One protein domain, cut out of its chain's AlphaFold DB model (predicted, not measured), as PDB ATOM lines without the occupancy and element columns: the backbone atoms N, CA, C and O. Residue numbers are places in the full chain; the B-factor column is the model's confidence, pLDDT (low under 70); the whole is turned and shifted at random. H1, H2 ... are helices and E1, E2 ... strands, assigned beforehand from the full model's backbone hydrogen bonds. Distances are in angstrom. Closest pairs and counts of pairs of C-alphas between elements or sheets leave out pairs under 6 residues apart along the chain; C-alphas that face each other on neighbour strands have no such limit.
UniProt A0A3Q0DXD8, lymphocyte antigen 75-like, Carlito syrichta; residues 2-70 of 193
ATOM      1  N   TRP A   2     -10.868  30.633  14.145       74.81
ATOM      2  CA  TRP A   2     -10.157  29.778  15.096       74.81
ATOM      3  C   TRP A   2     -10.567  28.308  14.948       74.81
ATOM      4  O   TRP A   2     -11.596  28.003  14.347       74.81
ATOM      5  N   PHE A   3      -9.774  27.384  15.499       74.94
ATOM      6  CA  PHE A   3     -10.080  25.946  15.448       74.94
ATOM      7  C   PHE A   3     -11.429  25.605  16.101       74.94
ATOM      8  O   PHE A   3     -12.139  24.708  15.655       74.94
ATOM      9  N   ASP A   4     -11.824  26.373  17.113       73.88
ATOM     10  CA  ASP A   4     -13.128  26.279  17.761       73.88
ATOM     11  C   ASP A   4     -14.272  26.901  16.934       73.88
ATOM     12  O   ASP A   4     -15.385  26.970  17.431       73.88
ATOM     13  N   LYS A   5     -14.048  27.334  15.689       72.75
ATOM     14  CA  LYS A   5     -15.026  28.013  14.817       72.75
ATOM     15  C   LYS A   5     -15.456  29.417  15.258       72.75
ATOM     16  O   LYS A   5     -16.422  29.962  14.729       72.75
ATOM     17  N   THR A   6     -14.746  30.031  16.198       76.31
ATOM     18  CA  THR A   6     -15.025  31.410  16.613       76.31
ATOM     19  C   THR A   6     -14.346  32.417  15.679       76.31
ATOM     20  O   THR A   6     -13.348  32.119  15.001       76.31
ATOM     21  N   MET A   7     -14.895  33.633  15.622       73.88
ATOM     22  CA  MET A   7     -14.378  34.704  14.765       73.88
ATOM     23  C   MET A   7     -13.074  35.307  15.284       73.88
ATOM     24  O   MET A   7     -12.778  35.304  16.482       73.88
ATOM     25  N   LEU A   8     -12.300  35.866  14.354       74.31
ATOM     26  CA  LEU A   8     -11.105  36.640  14.663       74.31
ATOM     27  C   LEU A   8     -11.521  38.068  15.025       74.31
ATOM     28  O   LEU A   8     -11.717  38.898  14.151       74.31
ATOM     29  N   SER A   9     -11.633  38.362  16.319       74.62
ATOM     30  CA  SER A   9     -11.822  39.734  16.823       74.62
ATOM     31  C   SER A   9     -10.503  40.501  16.993       74.62
ATOM     32  O   SER A   9     -10.495  41.694  17.305       74.62
ATOM     33  N   TYR A  10      -9.379  39.803  16.828       79.56
ATOM     34  CA  TYR A  10      -8.028  40.323  16.967       79.56
ATOM     35  C   TYR A  10      -7.074  39.541  16.065       79.56
ATOM     36  O   TYR A  10      -7.237  38.335  15.873       79.56
ATOM     37  N   THR A  11      -6.080  40.241  15.527       84.62
ATOM     38  CA  THR A  11      -5.065  39.696  14.631       84.62
ATOM     39  C   THR A  11      -3.742  40.418  14.882       84.62
ATOM     40  O   THR A  11      -3.737  41.635  15.074       84.62
ATOM     41  N   HIS A  12      -2.629  39.680  14.921       89.25
ATOM     42  CA  HIS A  12      -1.302  40.256  15.183       89.25
ATOM     43  C   HIS A  12      -0.178  39.475  14.501       89.25
ATOM     44  O   HIS A  12       0.822  39.088  15.103       89.25
ATOM     45  N   TRP A  13      -0.371  39.194  13.215       90.00
ATOM     46  CA  TRP A  13       0.617  38.483  12.414       90.00
ATOM     47  C   TRP A  13       1.878  39.311  12.203       90.00
ATOM     48  O   TRP A  13       1.805  40.467  11.783       90.00
ATOM     49  N   ARG A  14       3.040  38.685  12.396       90.56
ATOM     50  CA  ARG A  14       4.352  39.334  12.265       90.56
ATOM     51  C   ARG A  14       4.559  40.009  10.909       90.56
ATOM     52  O   ARG A  14       5.094  41.109  10.828       90.56
ATOM     53  N   ALA A  15       4.124  39.347   9.839       88.25
ATOM     54  CA  ALA A  15       4.281  39.815   8.464       88.25
ATOM     55  C   ALA A  15       2.986  40.401   7.863       88.25
ATOM     56  O   ALA A  15       2.910  40.589   6.645       88.25
ATOM     57  N   GLY A  16       1.974  40.694   8.688       88.00
ATOM     58  CA  GLY A  16       0.612  40.967   8.220       88.00
ATOM     59  C   GLY A  16      -0.080  39.697   7.714       88.00
ATOM     60  O   GLY A  16       0.312  38.585   8.073       88.00
ATOM     61  N   ARG A  17      -1.111  39.849   6.879       89.56
ATOM     62  CA  ARG A  17      -1.918  38.742   6.348       89.56
ATOM     63  C   ARG A  17      -1.030  37.636   5.757       89.56
ATOM     64  O   ARG A  17      -0.322  37.883   4.776       89.56
ATOM     65  N   PRO A  18      -1.081  36.406   6.299       87.88
ATOM     66  CA  PRO A  18      -0.268  35.315   5.797       87.88
ATOM     67  C   PRO A  18      -0.786  34.814   4.447       87.88
ATOM     68  O   PRO A  18      -1.988  34.673   4.229       87.88
ATOM     69  N   THR A  19       0.139  34.493   3.543       82.38
ATOM     70  CA  THR A  19      -0.179  33.839   2.267       82.38
ATOM     71  C   THR A  19       0.063  32.341   2.395       82.38
ATOM     72  O   THR A  19       1.207  31.884   2.381       82.38
ATOM     73  N   ILE A  20      -1.010  31.564   2.524       79.06
ATOM     74  CA  ILE A  20      -0.929  30.109   2.668       79.06
ATOM     75  C   ILE A  20      -0.855  29.462   1.281       79.06
ATOM     76  O   ILE A  20      -1.840  29.431   0.551       79.06
ATOM     77  N   LYS A  21       0.320  28.944   0.905       72.56
ATOM     78  CA  LYS A  21       0.529  28.257  -0.387       72.56
ATOM     79  C   LYS A  21       0.233  26.750  -0.345       72.56
ATOM     80  O   LYS A  21       0.023  26.146  -1.388       72.56
ATOM     81  N   SER A  22       0.248  26.143   0.843       68.19
ATOM     82  CA  SER A  22       0.064  24.701   1.069       68.19
ATOM     83  C   SER A  22      -0.969  24.473   2.169       68.19
ATOM     84  O   SER A  22      -0.987  25.205   3.153       68.19
ATOM     85  N   GLY A  23      -1.794  23.431   2.040       67.81
ATOM     86  CA  GLY A  23      -2.801  23.075   3.047       67.81
ATOM     87  C   GLY A  23      -2.231  22.562   4.378       67.81
ATOM     88  O   GLY A  23      -2.990  22.377   5.322       67.81
ATOM     89  N   LYS A  24      -0.913  22.330   4.475       76.19
ATOM     90  CA  LYS A  24      -0.238  21.904   5.712       76.19
ATOM     91  C   LYS A  24       0.503  23.077   6.348       76.19
ATOM     92  O   LYS A  24       1.658  23.345   6.015       76.19
ATOM     93  N   PHE A  25      -0.160  23.759   7.270       80.81
ATOM     94  CA  PHE A  25       0.430  24.834   8.058       80.81
ATOM     95  C   PHE A  25      -0.056  24.772   9.507       80.81
ATOM     96  O   PHE A  25      -1.117  24.214   9.787       80.81
ATOM     97  N   LEU A  26       0.709  25.371  10.414       80.12
ATOM     98  CA  LEU A  26       0.258  25.703  11.761       80.12
ATOM     99  C   LEU A  26       0.346  27.214  11.958       80.12
ATOM    100  O   LEU A  26       1.262  27.870  11.464       80.12
ATOM    101  N   ALA A  27      -0.633  27.750  12.676       82.62
ATOM    102  CA  ALA A  27      -0.623  29.108  13.192       82.62
ATOM    103  C   ALA A  27      -0.179  29.050  14.656       82.62
ATOM    104  O   ALA A  27      -0.808  28.349  15.450       82.62
ATOM    105  N   GLY A  28       0.904  29.741  14.999       80.94
ATOM    106  CA  GLY A  28       1.456  29.765  16.353       80.94
ATOM    107  C   GLY A  28       1.515  31.177  16.923       80.94
ATOM    108  O   GLY A  28       1.668  32.143  16.178       80.94
ATOM    109  N   LEU A  29       1.407  31.281  18.249       85.25
ATOM    110  CA  LEU A  29       1.705  32.497  19.002       85.25
ATOM    111  C   LEU A  29       3.150  32.417  19.503       85.25
ATOM    112  O   LEU A  29       3.494  31.508  20.258       85.25
ATOM    113  N   SER A  30       3.973  33.372  19.091       84.44
ATOM    114  CA  SER A  30       5.351  33.514  19.552       84.44
ATOM    115  C   SER A  30       5.410  34.207  20.917       84.44
ATOM    116  O   SER A  30       4.484  34.910  21.328       84.44
ATOM    117  N   THR A  31       6.512  34.019  21.646       84.81
ATOM    118  CA  THR A  31       6.703  34.562  23.006       84.81
ATOM    119  C   THR A  31       6.777  36.089  23.062       84.81
ATOM    120  O   THR A  31       6.612  36.672  24.129       84.81
ATOM    121  N   ASP A  32       6.981  36.743  21.921       89.44
ATOM    122  CA  ASP A  32       6.927  38.196  21.755       89.44
ATOM    123  C   ASP A  32       5.515  38.724  21.433       89.44
ATOM    124  O   ASP A  32       5.336  39.918  21.202       89.44
ATOM    125  N   GLY A  33       4.502  37.851  21.425       87.12
ATOM    126  CA  GLY A  33       3.100  38.212  21.223       87.12
ATOM    127  C   GLY A  33       2.671  38.343  19.759       87.12
ATOM    128  O   GLY A  33       1.513  38.686  19.498       87.12
ATOM    129  N   PHE A  34       3.561  38.072  18.802       90.69
ATOM    130  CA  PHE A  34       3.220  38.025  17.380       90.69
ATOM    131  C   PHE A  34       2.785  36.629  16.952       90.69
ATOM    132  O   PHE A  34       3.171  35.619  17.539       90.69
ATOM    133  N   TRP A  35       1.960  36.579  15.912       88.25
ATOM    134  CA  TRP A  35       1.513  35.326  15.322       88.25
ATOM    135  C   TRP A  35       2.351  35.009  14.093       88.25
ATOM    136  O   TRP A  35       2.623  35.888  13.269       88.25
ATOM    137  N   ASP A  36       2.714  33.742  13.951       87.56
ATOM    138  CA  ASP A  36       3.559  33.244  12.876       87.56
ATOM    139  C   ASP A  36       2.894  32.043  12.197       87.56
ATOM    140  O   ASP A  36       2.232  31.218  12.837       87.56
ATOM    141  N   VAL A  37       3.048  31.952  10.874       86.00
ATOM    142  CA  VAL A  37       2.649  30.768  10.109       86.00
ATOM    143  C   VAL A  37       3.872  29.907   9.879       86.00
ATOM    144  O   VAL A  37       4.853  30.348   9.282       86.00
ATOM    145  N   LEU A  38       3.773  28.653  10.299       79.75
ATOM    146  CA  LEU A  38       4.791  27.643  10.084       79.75
ATOM    147  C   LEU A  38       4.290  26.654   9.041       79.75
ATOM    148  O   LEU A  38       3.254  26.007   9.209       79.75
ATOM    149  N   THR A  39       5.026  26.556   7.941       76.56
ATOM    150  CA  THR A  39       4.794  25.569   6.888       76.56
ATOM    151  C   THR A  39       5.764  24.419   7.060       76.56
ATOM    152  O   THR A  39       6.964  24.646   7.197       76.56
ATOM    153  N   PHE A  40       5.257  23.193   7.002       72.06
ATOM    154  CA  PHE A  40       6.066  21.997   7.201       72.06
ATOM    155  C   PHE A  40       6.183  21.241   5.888       72.06
ATOM    156  O   PHE A  40       5.173  20.910   5.263       72.06
ATOM    157  N   ASN A  41       7.419  20.952   5.489       66.75
ATOM    158  CA  ASN A  41       7.688  20.158   4.295       66.75
ATOM    159  C   ASN A  41       7.949  18.686   4.655       66.75
ATOM    160  O   ASN A  41       7.718  17.811   3.821       66.75
ATOM    161  N   ALA A  42       8.355  18.403   5.899       68.81
ATOM    162  CA  ALA A  42       8.615  17.059   6.402       68.81
ATOM    163  C   ALA A  42       7.906  16.778   7.740       68.81
ATOM    164  O   ALA A  42       7.674  17.673   8.551       68.81
ATOM    165  N   LEU A  43       7.617  15.495   8.001       72.44
ATOM    166  CA  LEU A  43       7.058  15.010   9.276       72.44
ATOM    167  C   LEU A  43       7.945  15.360  10.482       72.44
ATOM    168  O   LEU A  43       7.446  15.565  11.586       72.44
ATOM    169  N   GLN A  44       9.257  15.431  10.267       72.19
ATOM    170  CA  GLN A  44      10.233  15.701  11.317       72.19
ATOM    171  C   GLN A  44      10.133  17.138  11.841       72.19
ATOM    172  O   GLN A  44      10.210  17.349  13.050       72.19
ATOM    173  N   ASP A  45       9.846  18.098  10.957       73.06
ATOM    174  CA  ASP A  45       9.619  19.497  11.324       73.06
ATOM    175  C   ASP A  45       8.353  19.636  12.193       73.06
ATOM    176  O   ASP A  45       8.326  20.385  13.170       73.06
ATOM    177  N   THR A  46       7.306  18.862  11.874       73.56
ATOM    178  CA  THR A  46       6.056  18.818  12.648       73.56
ATOM    179  C   THR A  46       6.273  18.219  14.039       73.56
ATOM    180  O   THR A  46       5.802  18.775  15.029       73.56
ATOM    181  N   LEU A  47       7.019  17.113  14.140       76.06
ATOM    182  CA  LEU A  47       7.348  16.487  15.426       76.06
ATOM    183  C   LEU A  47       8.186  17.411  16.315       76.06
ATOM    184  O   LEU A  47       7.897  17.533  17.504       76.06
ATOM    185  N   PHE A  48       9.179  18.095  15.739       75.06
ATOM    186  CA  PHE A  48       9.986  19.077  16.462       75.06
ATOM    187  C   PHE A  48       9.121  20.221  17.002       75.06
ATOM    188  O   PHE A  48       9.221  20.570  18.177       75.06
ATOM    189  N   PHE A  49       8.211  20.751  16.179       75.44
ATOM    190  CA  PHE A  49       7.285  21.793  16.610       75.44
ATOM    191  C   PHE A  49       6.396  21.335  17.773       75.44
ATOM    192  O   PHE A  49       6.290  22.047  18.768       75.44
ATOM    193  N   HIS A  50       5.809  20.136  17.699       77.62
ATOM    194  CA  HIS A  50       4.978  19.606  18.785       77.62
ATOM    195  C   HIS A  50       5.748  19.389  20.095       77.62
ATOM    196  O   HIS A  50       5.152  19.505  21.159       77.62
ATOM    197  N   GLN A  51       7.050  19.093  20.037       83.75
ATOM    198  CA  GLN A  51       7.882  18.938  21.237       83.75
ATOM    199  C   GLN A  51       8.281  20.271  21.879       83.75
ATOM    200  O   GLN A  51       8.490  20.320  23.087       83.75
ATOM    201  N   GLN A  52       8.412  21.336  21.085       78.81
ATOM    202  CA  GLN A  52       8.914  22.642  21.535       78.81
ATOM    203  C   GLN A  52       7.806  23.685  21.743       78.81
ATOM    204  O   GLN A  52       8.093  24.831  22.081       78.81
ATOM    205  N   SER A  53       6.544  23.303  21.543       79.56
ATOM    206  CA  SER A  53       5.399  24.212  21.626       79.56
ATOM    207  C   SER A  53       4.447  23.812  22.743       79.56
ATOM    208  O   SER A  53       4.252  22.633  23.026       79.56
ATOM    209  N   ILE A  54       3.802  24.810  23.342       78.19
ATOM    210  CA  ILE A  54       2.730  24.620  24.322       78.19
ATOM    211  C   ILE A  54       1.397  24.895  23.627       78.19
ATOM    212  O   ILE A  54       1.271  25.854  22.865       78.19
ATOM    213  N   LEU A  55       0.390  24.064  23.895       75.19
ATOM    214  CA  LEU A  55      -0.970  24.313  23.429       75.19
ATOM    215  C   LEU A  55      -1.649  25.320  24.367       75.19
ATOM    216  O   LEU A  55      -1.811  25.049  25.556       75.19
ATOM    217  N   ALA A  56      -2.045  26.475  23.836       70.25
ATOM    218  CA  ALA A  56      -2.818  27.469  24.573       70.25
ATOM    219  C   ALA A  56      -4.309  27.341  24.231       70.25
ATOM    220  O   ALA A  56      -4.684  27.336  23.057       70.25
ATOM    221  N   CYS A  57      -5.163  27.258  25.251       70.62
ATOM    222  CA  CYS A  57      -6.615  27.256  25.075       70.62
ATOM    223  C   CYS A  57      -7.156  28.688  25.098       70.62
ATOM    224  O   CYS A  57      -6.821  29.474  25.985       70.62
ATOM    225  N   LYS A  58      -8.040  29.009  24.152       74.50
ATOM    226  CA  LYS A  58      -8.851  30.226  24.214       74.50
ATOM    227  C   LYS A  58      -9.906  30.053  25.312       74.50
ATOM    228  O   LYS A  58     -10.644  29.073  25.296       74.50
ATOM    229  N   ILE A  59      -9.979  31.000  26.246       70.75
ATOM    230  CA  ILE A  59     -11.068  31.086  27.228       70.75
ATOM    231  C   ILE A  59     -12.048  32.139  26.713       70.75
ATOM    232  O   ILE A  59     -11.675  33.302  26.554       70.75
ATOM    233  N   GLU A  60     -13.283  31.741  26.416       66.31
ATOM    234  CA  GLU A  60     -14.345  32.688  26.076       66.31
ATOM    235  C   GLU A  60     -15.052  33.148  27.352       66.31
ATOM    236  O   GLU A  60     -15.437  32.334  28.184       66.31
ATOM    237  N   MET A  61     -15.209  34.465  27.517       65.50
ATOM    238  CA  MET A  61     -15.911  35.066  28.660       65.50
ATOM    239  C   MET A  61     -17.417  35.239  28.392       65.50
ATOM    240  O   MET A  61     -18.030  36.174  28.899       65.50
ATOM    241  N   VAL A  62     -18.000  34.389  27.541       65.81
ATOM    242  CA  VAL A  62     -19.405  34.466  27.119       65.81
ATOM    243  C   VAL A  62     -20.028  33.072  27.179       65.81
ATOM    244  O   VAL A  62     -19.417  32.110  26.722       65.81
ATOM    245  N   ASP A  63     -21.250  32.971  27.707       61.66
ATOM    246  CA  ASP A  63     -21.968  31.694  27.884       61.66
ATOM    247  C   ASP A  63     -22.604  31.156  26.586       61.66
ATOM    248  O   ASP A  63     -23.201  30.078  26.576       61.66
ATOM    249  N   TYR A  64     -22.500  31.899  25.481       62.22
ATOM    250  CA  TYR A  64     -23.018  31.505  24.175       62.22
ATOM    251  C   TYR A  64     -21.967  31.711  23.087       62.22
ATOM    252  O   TYR A  64     -21.235  32.700  23.063       62.22
ATOM    253  N   LYS A  65     -21.933  30.760  22.156       57.69
ATOM    254  CA  LYS A  65     -21.013  30.736  21.028       57.69
ATOM    255  C   LYS A  65     -21.814  30.904  19.749       57.69
ATOM    256  O   LYS A  65     -22.543  29.998  19.350       57.69
ATOM    257  N   GLU A  66     -21.701  32.062  19.109       61.59
ATOM    258  CA  GLU A  66     -22.210  32.205  17.747       61.59
ATOM    259  C   GLU A  66     -21.284  31.430  16.803       61.59
ATOM    260  O   GLU A  66     -20.181  31.872  16.469       61.59
ATOM    261  N   GLU A  67     -21.707  30.229  16.413       56.22
ATOM    262  CA  GLU A  67     -20.983  29.412  15.447       56.22
ATOM    263  C   GLU A  67     -21.311  29.862  14.023       56.22
ATOM    264  O   GLU A  67     -22.441  29.735  13.554       56.22
ATOM    265  N   TYR A  68     -20.299  30.330  13.299       61.72
ATOM    266  CA  TYR A  68     -20.423  30.632  11.877       61.72
ATOM    267  C   TYR A  68     -19.703  29.540  11.091       61.72
ATOM    268  O   TYR A  68     -18.478  29.448  11.082       61.72
ATOM    269  N   ASN A  69     -20.471  28.688  10.414       57.59
ATOM    270  CA  ASN A  69     -19.938  27.512   9.721       57.59
ATOM    271  C   ASN A  69     -19.318  27.818   8.343       57.59
ATOM    272  O   ASN A  69     -18.959  26.891   7.620       57.59
ATOM    273  N   THR A  70     -19.197  29.089   7.946       66.50
ATOM    274  CA  THR A  70     -18.821  29.457   6.573       66.50
ATOM    275  C   THR A  70     -17.769  30.555   6.520       66.50
ATOM    276  O   THR A  70     -17.965  31.658   7.038       66.50
TER     277      THR A  70
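This is residues 2 to 70 of the 193 residues of the protein "lymphocyte antigen 75-like" of Carlito syrichta (UniProt A0A3Q0DXD8). With little regular structure, this is a small hairpin of two strands, E1 and E2, with one helix, H1, near E2; loops and long end stretches make up the rest, and residues 53 to 70 run far out from H1. The 69 printed residues hold E1, E2 and H1 in that order, only 20 residues in named elements, class mixed, in an antiparallel sheet E1 - E2 and one helix. The whole is loose, radius of gyration of the C-alphas 13.9 A, and elongated, spanning 39 by 25 by 23 A.

E1, residues 25 to 29, spans 13.4 A from C-alpha 25 at (0.430, 24.834, 8.058). E2, residues 35 to 39, spans 13.3 A. H1, residues 43 to 52, spans 14.6 A and ends at C-alpha 52 at (8.914, 22.642, 21.535).

The hairpin E1 and E2 is antiparallel at 155 degrees; N 26 and O 38 are within hydrogen-bond range at 2.9 A. H1 and E2 are near each other, with 5 pairs of C-alphas within 10 A. E1 and H1 are apart. In H1 every O i to N i+4 pair is within hydrogen-bond range.

The C-alphas of Ala 42 and Asp 63, the two farthest apart, are 40.1 A apart. The printed part has no cut, and both links are tight. Mean pLDDT of the printed part is 76.2, with residues 22 to 23, 41 to 42 and 60 to 70 under 70.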